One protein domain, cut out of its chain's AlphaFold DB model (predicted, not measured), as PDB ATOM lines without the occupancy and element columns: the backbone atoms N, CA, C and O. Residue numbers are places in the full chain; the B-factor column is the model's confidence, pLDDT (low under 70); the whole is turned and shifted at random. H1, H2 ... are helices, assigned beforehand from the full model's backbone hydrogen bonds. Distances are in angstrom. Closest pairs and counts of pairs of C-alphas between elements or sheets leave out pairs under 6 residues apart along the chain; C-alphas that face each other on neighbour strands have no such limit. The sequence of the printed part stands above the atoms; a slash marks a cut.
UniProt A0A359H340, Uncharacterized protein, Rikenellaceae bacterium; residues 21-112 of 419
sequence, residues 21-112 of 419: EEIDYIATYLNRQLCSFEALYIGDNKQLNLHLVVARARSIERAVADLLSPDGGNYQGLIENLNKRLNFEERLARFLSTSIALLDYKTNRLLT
ATOM      1  N   GLU A  21     -34.180   3.679   6.701       89.56
ATOM      2  CA  GLU A  21     -34.551   5.041   7.074       89.56
ATOM      3  C   GLU A  21     -34.518   5.982   5.867       89.56
ATOM      4  O   GLU A  21     -35.434   6.780   5.679       89.56
ATOM      5  N   GLU A  22     -33.495   5.858   5.019       87.00
ATOM      6  CA  GLU A  22     -33.394   6.602   3.767       87.00
ATOM      7  C   GLU A  22     -34.517   6.239   2.794       87.00
ATOM      8  O   GLU A  22     -35.202   7.136   2.296       87.00
ATOM      9  N   ILE A  23     -34.752   4.943   2.560       85.38
ATOM     10  CA  ILE A  23     -35.832   4.471   1.681       85.38
ATOM     11  C   ILE A  23     -37.179   5.020   2.154       85.38
ATOM     12  O   ILE A  23     -37.938   5.570   1.354       85.38
ATOM     13  N   ASP A  24     -37.476   4.895   3.448       87.12
ATOM     14  CA  ASP A  24     -38.746   5.329   4.025       87.12
ATOM     15  C   ASP A  24     -38.906   6.859   3.958       87.12
ATOM     16  O   ASP A  24     -39.993   7.354   3.625       87.12
ATOM     17  N   TYR A  25     -37.829   7.619   4.192       89.62
ATOM     18  CA  TYR A  25     -37.822   9.077   4.065       89.62
ATOM     19  C   TYR A  25     -38.081   9.524   2.619       89.62
ATOM     20  O   TYR A  25     -38.986  10.329   2.363       89.62
ATOM     21  N   ILE A  26     -37.340   8.963   1.657       88.06
ATOM     22  CA  ILE A  26     -37.490   9.273   0.229       88.06
ATOM     23  C   ILE A  26     -38.892   8.889  -0.253       88.06
ATOM     24  O   ILE A  26     -39.560   9.696  -0.901       88.06
ATOM     25  N   ALA A  27     -39.385   7.700   0.102       87.44
ATOM     26  CA  ALA A  27     -40.713   7.239  -0.296       87.44
ATOM     27  C   ALA A  27     -41.833   8.137   0.230       87.44
ATOM     28  O   ALA A  27     -42.757   8.479  -0.514       87.44
ATOM     29  N   THR A  28     -41.731   8.566   1.487       89.25
ATOM     30  CA  THR A  28     -42.696   9.489   2.095       89.25
ATOM     31  C   THR A  28     -42.698  10.833   1.368       89.25
ATOM     32  O   THR A  28     -43.765  11.348   1.019       89.25
ATOM     33  N   TYR A  29     -41.511  11.377   1.078       89.94
ATOM     34  CA  TYR A  29     -41.375  12.615   0.316       89.94
ATOM     35  C   TYR A  29     -41.995  12.490  -1.082       89.94
ATOM     36  O   TYR A  29     -42.846  13.304  -1.447       89.94
ATOM     37  N   LEU A  30     -41.600  11.472  -1.850       89.25
ATOM     38  CA  LEU A  30     -42.025  11.288  -3.239       89.25
ATOM     39  C   LEU A  30     -43.532  11.060  -3.354       89.25
ATOM     40  O   LEU A  30     -44.166  11.651  -4.226       89.25
ATOM     41  N   ASN A  31     -44.127  10.278  -2.447       89.25
ATOM     42  CA  ASN A  31     -45.576  10.089  -2.416       89.25
ATOM     43  C   ASN A  31     -46.316  11.420  -2.221       89.25
ATOM     44  O   ASN A  31     -47.238  11.741  -2.966       89.25
ATOM     45  N   ARG A  32     -45.878  12.229  -1.248       90.56
ATOM     46  CA  ARG A  32     -46.473  13.544  -0.980       90.56
ATOM     47  C   ARG A  32     -46.343  14.483  -2.183       90.56
ATOM     48  O   ARG A  32     -47.301  15.186  -2.495       90.56
ATOM     49  N   GLN A  33     -45.197  14.475  -2.869       88.69
ATOM     50  CA  GLN A  33     -45.008  15.275  -4.083       88.69
ATOM     51  C   GLN A  33     -45.934  14.835  -5.215       88.69
ATOM     52  O   GLN A  33     -46.602  15.681  -5.798       88.69
ATOM     53  N   LEU A  34     -46.041  13.529  -5.482       87.38
ATOM     54  CA  LEU A  34     -46.958  13.015  -6.501       87.38
ATOM     55  C   LEU A  34     -48.410  13.405  -6.218       87.38
ATOM     56  O   LEU A  34     -49.083  13.915  -7.109       87.38
ATOM     57  N   CYS A  35     -48.873  13.243  -4.975       88.50
ATOM     58  CA  CYS A  35     -50.222  13.660  -4.591       88.50
ATOM     59  C   CYS A  35     -50.433  15.171  -4.784       88.50
ATOM     60  O   CYS A  35     -51.491  15.593  -5.244       88.50
ATOM     61  N   SER A  36     -49.425  15.995  -4.472       86.12
ATOM     62  CA  SER A  36     -49.484  17.443  -4.701       86.12
ATOM     63  C   SER A  36     -49.557  17.792  -6.192       86.12
ATOM     64  O   SER A  36     -50.354  18.648  -6.576       86.12
ATOM     65  N   PHE A  37     -48.777  17.115  -7.036       85.19
ATOM     66  CA  PHE A  37     -48.793  17.309  -8.487       85.19
ATOM     67  C   PHE A  37     -50.148  16.936  -9.096       85.19
ATOM     68  O   PHE A  37     -50.697  17.690  -9.898       85.19
ATOM     69  N   GLU A  38     -50.719  15.808  -8.674       82.94
ATOM     70  CA  GLU A  38     -52.025  15.333  -9.140       82.94
ATOM     71  C   GLU A  38     -53.176  16.240  -8.672       82.94
ATOM     72  O   GLU A  38     -54.109  16.480  -9.436       82.94
ATOM     73  N   ALA A  39     -53.100  16.815  -7.466       83.00
ATOM     74  CA  ALA A  39     -54.111  17.751  -6.967       83.00
ATOM     75  C   ALA A  39     -54.131  19.082  -7.743       83.00
ATOM     76  O   ALA A  39     -55.196  19.656  -7.977       83.00
ATOM     77  N   LEU A  40     -52.966  19.570  -8.182       74.12
ATOM     78  CA  LEU A  40     -52.850  20.819  -8.947       74.12
ATOM     79  C   LEU A  40     -53.457  20.724 -10.353       74.12
ATOM     80  O   LEU A  40     -53.828  21.743 -10.931       74.12
ATOM     81  N   TYR A  41     -53.626  19.507 -10.871       62.81
ATOM     82  CA  TYR A  41     -54.282  19.242 -12.149       62.81
ATOM     83  C   TYR A  41     -55.791  19.578 -12.145       62.81
ATOM     84  O   TYR A  41     -56.408  19.657 -13.205       62.81
ATOM     85  N   ILE A  42     -56.391  19.814 -10.970       57.41
ATOM     86  CA  ILE A  42     -57.847  19.945 -10.785       57.41
ATOM     87  C   ILE A  42     -58.317  21.424 -10.719       57.41
ATOM     88  O   ILE A  42     -59.515  21.690 -10.767       57.41
ATOM     89  N   GLY A  43     -57.410  22.413 -10.669       57.88
ATOM     90  CA  GLY A  43     -57.754  23.836 -10.464       57.88
ATOM     91  C   GLY A  43     -57.575  24.765 -11.681       57.88
ATOM     92  O   GLY A  43     -56.675  24.591 -12.498       57.88
ATOM     93  N   ASP A  44     -58.395  25.818 -11.774       55.84
ATOM     94  CA  ASP A  44     -58.449  26.780 -12.897       55.84
ATOM     95  C   ASP A  44     -57.320  27.842 -12.966       55.84
ATOM     96  O   ASP A  44     -57.367  28.741 -13.804       55.84
ATOM     97  N   ASN A  45     -56.244  27.740 -12.176       54.56
ATOM     98  CA  ASN A  45     -55.139  28.726 -12.162       54.56
ATOM     99  C   ASN A  45     -53.913  28.282 -13.002       54.56
ATOM    100  O   ASN A  45     -52.810  28.060 -12.497       54.56
ATOM    101  N   LYS A  46     -54.128  28.112 -14.315       61.66
ATOM    102  CA  LYS A  46     -53.472  27.083 -15.157       61.66
ATOM    103  C   LYS A  46     -52.055  27.310 -15.719       61.66
ATOM    104  O   LYS A  46     -51.492  26.339 -16.209       61.66
ATOM    105  N   GLN A  47     -51.429  28.491 -15.671       61.97
ATOM    106  CA  GLN A  47     -50.094  28.668 -16.307       61.97
ATOM    107  C   GLN A  47     -48.974  29.153 -15.381       61.97
ATOM    108  O   GLN A  47     -47.867  28.610 -15.433       61.97
ATOM    109  N   LEU A  48     -49.235  30.129 -14.502       61.12
ATOM    110  CA  LEU A  48     -48.171  30.719 -13.678       61.12
ATOM    111  C   LEU A  48     -47.620  29.734 -12.636       61.12
ATOM    112  O   LEU A  48     -46.443  29.796 -12.326       61.12
ATOM    113  N   ASN A  49     -48.406  28.765 -12.164       72.12
ATOM    114  CA  ASN A  49     -47.897  27.749 -11.235       72.12
ATOM    115  C   ASN A  49     -47.453  26.464 -11.941       72.12
ATOM    116  O   ASN A  49     -46.578  25.760 -11.444       72.12
ATOM    117  N   LEU A  50     -47.994  26.174 -13.131       77.25
ATOM    118  CA  LEU A  50     -47.715  24.925 -13.840       77.25
ATOM    119  C   LEU A  50     -46.228  24.776 -14.183       77.25
ATOM    120  O   LEU A  50     -45.668  23.698 -14.011       77.25
ATOM    121  N   HIS A  51     -45.559  25.854 -14.602       76.44
ATOM    122  CA  HIS A  51     -44.134  25.791 -14.936       76.44
ATOM    123  C   HIS A  51     -43.249  25.460 -13.720       76.44
ATOM    124  O   HIS A  51     -42.309  24.681 -13.861       76.44
ATOM    125  N   LEU A  52     -43.569  25.982 -12.527       76.06
ATOM    126  CA  LEU A  52     -42.844  25.678 -11.284       76.06
ATOM    127  C   LEU A  52     -43.038  24.218 -10.868       76.06
ATOM    128  O   LEU A  52     -42.092  23.541 -10.469       76.06
ATOM    129  N   VAL A  53     -44.263  23.713 -11.003       80.81
ATOM    130  CA  VAL A  53     -44.600  22.329 -10.654       80.81
ATOM    131  C   VAL A  53     -43.931  21.358 -11.625       80.81
ATOM    132  O   VAL A  53     -43.331  20.377 -11.192       80.81
ATOM    133  N   VAL A  54     -43.947  21.655 -12.929       82.56
ATOM    134  CA  VAL A  54     -43.223  20.863 -13.935       82.56
ATOM    135  C   VAL A  54     -41.716  20.920 -13.694       82.56
ATOM    136  O   VAL A  54     -41.059  19.884 -13.790       82.56
ATOM    137  N   ALA A  55     -41.155  22.075 -13.321       78.69
ATOM    138  CA  ALA A  55     -39.746  22.179 -12.939       78.69
ATOM    139  C   ALA A  55     -39.414  21.267 -11.745       78.69
ATOM    140  O   ALA A  55     -38.435  20.518 -11.790       78.69
ATOM    141  N   ARG A  56     -40.263  21.259 -10.707       80.50
ATOM    142  CA  ARG A  56     -40.102  20.389  -9.533       80.50
ATOM    143  C   ARG A  56     -40.224  18.906  -9.895       80.50
ATOM    144  O   ARG A  56     -39.395  18.110  -9.462       80.50
ATOM    145  N   ALA A  57     -41.197  18.534 -10.723       84.69
ATOM    146  CA  ALA A  57     -41.376  17.159 -11.189       84.69
ATOM    147  C   ALA A  57     -40.193  16.675 -12.045       84.69
ATOM    148  O   ALA A  57     -39.704  15.566 -11.841       84.69
ATOM    149  N   ARG A  58     -39.663  17.521 -12.940       82.81
ATOM    150  CA  ARG A  58     -38.440  17.233 -13.712       82.81
ATOM    151  C   ARG A  58     -37.207  17.106 -12.822       82.81
ATOM    152  O   ARG A  58     -36.341  16.286 -13.103       82.81
ATOM    153  N   SER A  59     -37.120  17.904 -11.761       79.88
ATOM    154  CA  SER A  59     -36.049  17.786 -10.767       79.88
ATOM    155  C   SER A  59     -36.088  16.423 -10.066       79.88
ATOM    156  O   SER A  59     -35.059  15.763  -9.949       79.88
ATOM    157  N   ILE A  60     -37.284  15.949  -9.691       85.56
ATOM    158  CA  ILE A  60     -37.486  14.610  -9.117       85.56
ATOM    159  C   ILE A  60     -37.127  13.502 -10.115       85.56
ATOM    160  O   ILE A  60     -36.359  12.613  -9.764       85.56
ATOM    161  N   GLU A  61     -37.642  13.565 -11.347       86.12
ATOM    162  CA  GLU A  61     -37.354  12.588 -12.410       86.12
ATOM    163  C   GLU A  61     -35.843  12.428 -12.628       86.12
ATOM    164  O   GLU A  61     -35.329  11.314 -12.690       86.12
ATOM    165  N   ARG A  62     -35.112  13.546 -12.679       80.06
ATOM    166  CA  ARG A  62     -33.658  13.532 -12.865       80.06
ATOM    167  C   ARG A  62     -32.914  13.035 -11.641       80.06
ATOM    168  O   ARG A  62     -32.007  12.238 -11.805       80.06
ATOM    169  N   ALA A  63     -33.300  13.453 -10.437       79.94
ATOM    170  CA  ALA A  63     -32.677  12.941  -9.220       79.94
ATOM    171  C   ALA A  63     -32.844  11.418  -9.104       79.94
ATOM    172  O   ALA A  63     -31.918  10.727  -8.698       79.94
ATOM    173  N   VAL A  64     -33.998  10.884  -9.517       82.62
ATOM    174  CA  VAL A  64     -34.232   9.438  -9.610       82.62
ATOM    175  C   VAL A  64     -33.355   8.794 -10.686       82.62
ATOM    176  O   VAL A  64     -32.709   7.788 -10.411       82.62
ATOM    177  N   ALA A  65     -33.267   9.381 -11.882       81.44
ATOM    178  CA  ALA A  65     -32.376   8.886 -12.933       81.44
ATOM    179  C   ALA A  65     -30.896   8.907 -12.505       81.44
ATOM    180  O   ALA A  65     -30.144   7.989 -12.827       81.44
ATOM    181  N   ASP A  66     -30.484   9.927 -11.749       76.31
ATOM    182  CA  ASP A  66     -29.146  10.033 -11.176       76.31
ATOM    183  C   ASP A  66     -28.908   8.896 -10.176       76.31
ATOM    184  O   ASP A  66     -27.921   8.185 -10.340       76.31
ATOM    185  N   LEU A  67     -29.830   8.640  -9.234       76.19
ATOM    186  CA  LEU A  67     -29.758   7.506  -8.289       76.19
ATOM    187  C   LEU A  67     -29.664   6.133  -8.984       76.19
ATOM    188  O   LEU A  67     -29.024   5.208  -8.477       76.19
ATOM    189  N   LEU A  68     -30.309   5.985 -10.141       77.31
ATOM    190  CA  LEU A  68     -30.269   4.764 -10.952       77.31
ATOM    191  C   LEU A  68     -29.001   4.639 -11.806       77.31
ATOM    192  O   LEU A  68     -28.706   3.558 -12.314       77.31
ATOM    193  N   SER A  69     -28.254   5.726 -11.994       70.31
ATOM    194  CA  SER A  69     -27.035   5.696 -12.798       70.31
ATOM    195  C   SER A  69     -25.915   4.913 -12.092       70.31
ATOM    196  O   SER A  69     -25.922   4.807 -10.861       70.31
ATOM    197  N   PRO A  70     -24.920   4.388 -12.839       65.75
ATOM    198  CA  PRO A  70     -23.767   3.710 -12.245       65.75
ATOM    199  C   PRO A  70     -23.086   4.555 -11.159       65.75
ATOM    200  O   PRO A  70     -22.775   4.047 -10.083       65.75
ATOM    201  N   ASP A  71     -22.953   5.860 -11.406       60.19
ATOM    202  CA  ASP A  71     -22.326   6.818 -10.490       60.19
ATOM    203  C   ASP A  71     -23.194   7.133  -9.260       60.19
ATOM    204  O   ASP A  71     -22.671   7.479  -8.201       60.19
ATOM    205  N   GLY A  72     -24.517   6.999  -9.382       61.97
ATOM    206  CA  GLY A  72     -25.479   7.327  -8.327       61.97
ATOM    207  C   GLY A  72     -25.740   6.222  -7.315       61.97
ATOM    208  O   GLY A  72     -26.575   6.411  -6.441       61.97
ATOM    209  N   GLY A  73     -25.035   5.090  -7.402       65.19
ATOM    210  CA  GLY A  73     -25.096   4.020  -6.401       65.19
ATOM    211  C   GLY A  73     -26.059   2.874  -6.717       65.19
ATOM    212  O   GLY A  73     -26.211   1.991  -5.878       65.19
ATOM    213  N   ASN A  74     -26.650   2.841  -7.921       67.88
ATOM    214  CA  ASN A  74     -27.505   1.751  -8.411       67.88
ATOM    215  C   ASN A  74     -28.685   1.429  -7.468       67.88
ATOM    216  O   ASN A  74     -28.854   0.312  -6.972       67.88
ATOM    217  N   TYR A  75     -29.524   2.434  -7.228       77.31
ATOM    218  CA  TYR A  75     -30.676   2.389  -6.322       77.31
ATOM    219  C   TYR A  75     -31.883   1.598  -6.869       77.31
ATOM    220  O   TYR A  75     -33.037   1.911  -6.564       77.31
ATOM    221  N   GLN A  76     -31.651   0.549  -7.660       80.12
ATOM    222  CA  GLN A  76     -32.711  -0.220  -8.317       80.12
ATOM    223  C   GLN A  76     -33.765  -0.724  -7.315       80.12
ATOM    224  O   GLN A  76     -34.966  -0.580  -7.539       80.12
ATOM    225  N   GLY A  77     -33.322  -1.211  -6.149       78.50
ATOM    226  CA  GLY A  77     -34.212  -1.692  -5.088       78.50
ATOM    227  C   GLY A  77     -35.123  -0.613  -4.485       78.50
ATOM    228  O   GLY A  77     -36.258  -0.915  -4.111       78.50
ATOM    229  N   LEU A  78     -34.677   0.650  -4.429       81.25
ATOM    230  CA  LEU A  78     -35.518   1.774  -4.001       81.25
ATOM    231  C   LEU A  78     -36.646   1.996  -5.014       81.25
ATOM    232  O   LEU A  78     -37.808   2.082  -4.619       81.25
ATOM    233  N   ILE A  79     -36.323   2.053  -6.308       83.44
ATOM    234  CA  ILE A  79     -37.316   2.299  -7.364       83.44
ATOM    235  C   ILE A  79     -38.302   1.140  -7.481       83.44
ATOM    236  O   ILE A  79     -39.508   1.373  -7.548       83.44
ATOM    237  N   GLU A  80     -37.839  -0.105  -7.389       85.06
ATOM    238  CA  GLU A  80     -38.724  -1.271  -7.332       85.06
ATOM    239  C   GLU A  80     -39.712  -1.193  -6.159       85.06
ATOM    240  O   GLU A  80     -40.896  -1.496  -6.319       85.06
ATOM    241  N   ASN A  81     -39.247  -0.770  -4.979       81.50
ATOM    242  CA  ASN A  81     -40.095  -0.595  -3.800       81.50
ATOM    243  C   ASN A  81     -41.122   0.531  -4.008       81.50
ATOM    244  O   ASN A  81     -42.318   0.337  -3.771       81.50
ATOM    245  N   LEU A  82     -40.674   1.681  -4.519       82.38
ATOM    246  CA  LEU A  82     -41.540   2.815  -4.839       82.38
ATOM    247  C   LEU A  82     -42.600   2.447  -5.876       82.38
ATOM    248  O   LEU A  82     -43.766   2.782  -5.693       82.38
ATOM    249  N   ASN A  83     -42.237   1.718  -6.928       87.12
ATOM    250  CA  ASN A  83     -43.179   1.275  -7.950       87.12
ATOM    251  C   ASN A  83     -44.193   0.278  -7.397       87.12
ATOM    252  O   ASN A  83     -45.390   0.464  -7.609       87.12
ATOM    253  N   LYS A  84     -43.751  -0.717  -6.616       87.62
ATOM    254  CA  LYS A  84     -44.657  -1.675  -5.962       87.62
ATOM    255  C   LYS A  84     -45.676  -0.988  -5.049       87.62
ATOM    256  O   LYS A  84     -46.815  -1.433  -4.973       87.62
ATOM    257  N   ARG A  85     -45.275   0.075  -4.343       83.44
ATOM    258  CA  ARG A  85     -46.133   0.768  -3.366       83.44
ATOM    259  C   ARG A  85     -46.992   1.871  -3.969       83.44
ATOM    260  O   ARG A  85     -48.110   2.081  -3.514       83.44
ATOM    261  N   LEU A  86     -46.440   2.626  -4.912       85.31
ATOM    262  CA  LEU A  86     -46.982   3.919  -5.330       85.31
ATOM    263  C   LEU A  86     -47.258   4.004  -6.825       85.31
ATOM    264  O   LEU A  86     -47.840   5.004  -7.239       85.31
ATOM    265  N   ASN A  87     -46.817   3.022  -7.618       89.81
ATOM    266  CA  ASN A  87     -46.736   3.118  -9.073       89.81
ATOM    267  C   ASN A  87     -46.024   4.415  -9.523       89.81
ATOM    268  O   ASN A  87     -46.542   5.207 -10.313       89.81
ATOM    269  N   PHE A  88     -44.877   4.686  -8.889       88.94
ATOM    270  CA  PHE A  88     -44.203   5.982  -8.914       88.94
ATOM    271  C   PHE A  88     -43.827   6.435 -10.331       88.94
ATOM    272  O   PHE A  88     -44.191   7.547 -10.717       88.94
ATOM    273  N   GLU A  89     -43.133   5.593 -11.103       90.06
ATOM    274  CA  GLU A  89     -42.661   5.956 -12.445       90.06
ATOM    275  C   GLU A  89     -43.822   6.250 -13.401       90.06
ATOM    276  O   GLU A  89     -43.810   7.278 -14.078       90.06
ATOM    277  N   GLU A  90     -44.863   5.410 -13.405       91.50
ATOM    278  CA  GLU A  90     -46.039   5.614 -14.258       91.50
ATOM    279  C   GLU A  90     -46.764   6.920 -13.901       91.50
ATOM    280  O   GLU A  90     -47.092   7.717 -14.784       91.50
ATOM    281  N   ARG A  91     -46.977   7.184 -12.605       92.00
ATOM    282  CA  ARG A  91     -47.648   8.409 -12.144       92.00
ATOM    283  C   ARG A  91     -46.851   9.660 -12.489       92.00
ATOM    284  O   ARG A  91     -47.439  10.628 -12.977       92.00
ATOM    285  N   LEU A  92     -45.535   9.641 -12.274       90.19
ATOM    286  CA  LEU A  92     -44.662  10.768 -12.599       90.19
ATOM    287  C   LEU A  92     -44.615  11.022 -14.112       90.19
ATOM    288  O   LEU A  92     -44.793  12.162 -14.543       90.19
ATOM    289  N   ALA A  93     -44.434   9.970 -14.917       89.75
ATOM    290  CA  ALA A  93     -44.405  10.064 -16.374       89.75
ATOM    291  C   ALA A  93     -45.733  10.593 -16.930       89.75
ATOM    292  O   ALA A  93     -45.744  11.509 -17.757       89.75
ATOM    293  N   ARG A  94     -46.862  10.086 -16.421       89.81
ATOM    294  CA  ARG A  94     -48.199  10.574 -16.771       89.81
ATOM    295  C   ARG A  94     -48.350  12.055 -16.431       89.81
ATOM    296  O   ARG A  94     -48.711  12.829 -17.312       89.81
ATOM    297  N   PHE A  95     -48.011  12.471 -15.209       88.06
ATOM    298  CA  PHE A  95     -48.071  13.881 -14.813       88.06
ATOM    299  C   PHE A  95     -47.226  14.778 -15.730       88.06
ATOM    300  O   PHE A  95     -47.722  15.798 -16.214       88.06
ATOM    301  N   LEU A  96     -45.970  14.397 -15.993       87.38
ATOM    302  CA  LEU A  96     -45.064  15.158 -16.852       87.38
ATOM    303  C   LEU A  96     -45.593  15.249 -18.285       87.38
ATOM    304  O   LEU A  96     -45.633  16.346 -18.835       87.38
ATOM    305  N   SER A  97     -46.031  14.134 -18.875       85.94
ATOM    306  CA  SER A  97     -46.546  14.106 -20.250       85.94
ATOM    307  C   SER A  97     -47.745  15.039 -20.437       85.94
ATOM    308  O   SER A  97     -47.744  15.873 -21.346       85.94
ATOM    309  N   THR A  98     -48.715  14.982 -19.524       83.12
ATOM    310  CA  THR A  98     -49.915  15.815 -19.575       83.12
ATOM    311  C   THR A  98     -49.595  17.282 -19.304       83.12
ATOM    312  O   THR A  98     -50.046  18.160 -20.033       83.12
ATOM    313  N   SER A  99     -48.780  17.570 -18.287       82.94
ATOM    314  CA  SER A  99     -48.458  18.948 -17.899       82.94
ATOM    315  C   SER A  99     -47.601  19.664 -18.940       82.94
ATOM    316  O   SER A  99     -47.792  20.850 -19.187       82.94
ATOM    317  N   ILE A 100     -46.675  18.956 -19.590       81.94
ATOM    318  CA  ILE A 100     -45.826  19.527 -20.640       81.94
ATOM    319  C   ILE A 100     -46.635  19.861 -21.890       81.94
ATOM    320  O   ILE A 100     -46.368  20.887 -22.510       81.94
ATOM    321  N   ALA A 101     -47.637  19.049 -22.238       80.31
ATOM    322  CA  ALA A 101     -48.538  19.343 -23.353       80.31
ATOM    323  C   ALA A 101     -49.331  20.651 -23.153       80.31
ATOM    324  O   ALA A 101     -49.786  21.249 -24.125       80.31
ATOM    325  N   LEU A 102     -49.473  21.105 -21.905       78.56
ATOM    326  CA  LEU A 102     -50.169  22.339 -21.531       78.56
ATOM    327  C   LEU A 102     -49.238  23.563 -21.430       78.56
ATOM    328  O   LEU A 102     -49.723  24.690 -21.311       78.56
ATOM    329  N   LEU A 103     -47.916  23.366 -21.467       77.31
ATOM    330  CA  LEU A 103     -46.938  24.452 -21.455       77.31
ATOM    331  C   LEU A 103     -46.672  24.965 -22.871       77.31
ATOM    332  O   LEU A 103     -46.594  24.200 -23.831       77.31
ATOM    333  N   ASP A 104     -46.449  26.274 -23.001       74.06
ATOM    334  CA  ASP A 104     -45.988  26.831 -24.268       74.06
ATOM    335  C   ASP A 104     -44.584  26.298 -24.640       74.06
ATOM    336  O   ASP A 104     -43.775  25.902 -23.791       74.06
ATOM    337  N   TYR A 105     -44.270  26.316 -25.937       67.44
ATOM    338  CA  TYR A 105     -43.011  25.796 -26.477       67.44
ATOM    339  C   TYR A 105     -41.757  26.455 -25.871       67.44
ATOM    340  O   TYR A 105     -40.732  25.796 -25.671       67.44
ATOM    341  N   LYS A 106     -41.813  27.759 -25.567       64.19
ATOM    342  CA  LYS A 106     -40.676  28.522 -25.033       64.19
ATOM    343  C   LYS A 106     -40.395  28.121 -23.584       64.19
ATOM    344  O   LYS A 106     -39.235  27.911 -23.233       64.19
ATOM    345  N   THR A 107     -41.442  27.954 -22.786       65.56
ATOM    346  CA  THR A 107     -41.392  27.490 -21.399       65.56
ATOM    347  C   THR A 107     -40.912  26.040 -21.331       65.56
ATOM    348  O   THR A 107     -39.996  25.731 -20.571       65.56
ATOM    349  N   ASN A 108     -41.405  25.161 -22.208       62.75
ATOM    350  CA  ASN A 108     -40.936  23.774 -22.289       62.75
ATOM    351  C   ASN A 108     -39.430  23.672 -22.624       62.75
ATOM    352  O   ASN A 108     -38.690  22.878 -22.034       62.75
ATOM    353  N   ARG A 109     -38.929  24.533 -23.521       62.88
ATOM    354  CA  ARG A 109     -37.499  24.581 -23.866       62.88
ATOM    355  C   ARG A 109     -36.613  24.990 -22.683       62.88
ATOM    356  O   ARG A 109     -35.498  24.486 -22.581       62.88
ATOM    357  N   LEU A 110     -37.092  25.867 -21.799       60.44
ATOM    358  CA  LEU A 110     -36.372  26.261 -20.579       60.44
ATOM    359  C   LEU A 110     -36.325  25.127 -19.542       60.44
ATOM    360  O   LEU A 110     -35.334  24.983 -18.832       60.44
ATOM    361  N   LEU A 111     -37.361  24.287 -19.501       59.75
ATOM    362  CA  LEU A 111     -37.486  23.156 -18.571       59.75
ATOM    363  C   LEU A 111     -36.797  21.871 -19.058       59.75
ATOM    364  O   LEU A 111     -36.641  20.916 -18.295       59.75
ATOM    365  N   THR A 112     -36.295  21.868 -20.299       57.69
ATOM    366  CA  THR A 112     -35.525  20.756 -20.875       57.69
ATOM    367  C   THR A 112     -34.039  21.101 -21.080       57.69
ATOM    368  O   THR A 112     -33.570  21.165 -22.220       57.69
TER     369      THR A 112
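AT A GLANCE: This is residues 21 to 112 of the 419 residues of an uncharacterized protein of Rikenellaceae bacterium (UniProt A0A359H340). Three helices, H1, H2 and H4, form an up-and-down bundle, each running against the one before, with H3 at the end where H1 begins and short H5 packed on residues 51 to 58 of H2. The printed part has 92 residues with five named helices, H1 to H5, and is all helix. It is compact, radius of gyration of the C-alphas 13.9 A, spanning 37 by 26 by 18 A.

HOW THE PARTS SIT: H1, residues 21 to 40, and H2, residues 50 to 68, are close but not clearly touching. H4, residues 88 to 101, touches H2, closest C-alphas Val 54 and Leu 96, 6.7 A. H5, residues 105 to 111, and H3, residues 76 to 86, are apart. In all five helices every O i to N i+4 pair is within hydrogen-bond range.

IN THESE COORDINATES: H1 is 29.0 A long from C-alpha 21 at (-34.551, 5.041, 7.074), H2 26.8 A, H4 20.1 A. H5 ends at C-alpha 111, (-37.486, 23.156, -18.571).

THE WHOLE: The farthest C-alphas, Asp 44 and Pro 70, are 41.7 A apart. The printed part has no cut. Residues 41 to 48, 70 to 74 and 105 to 112 have pLDDT under 70.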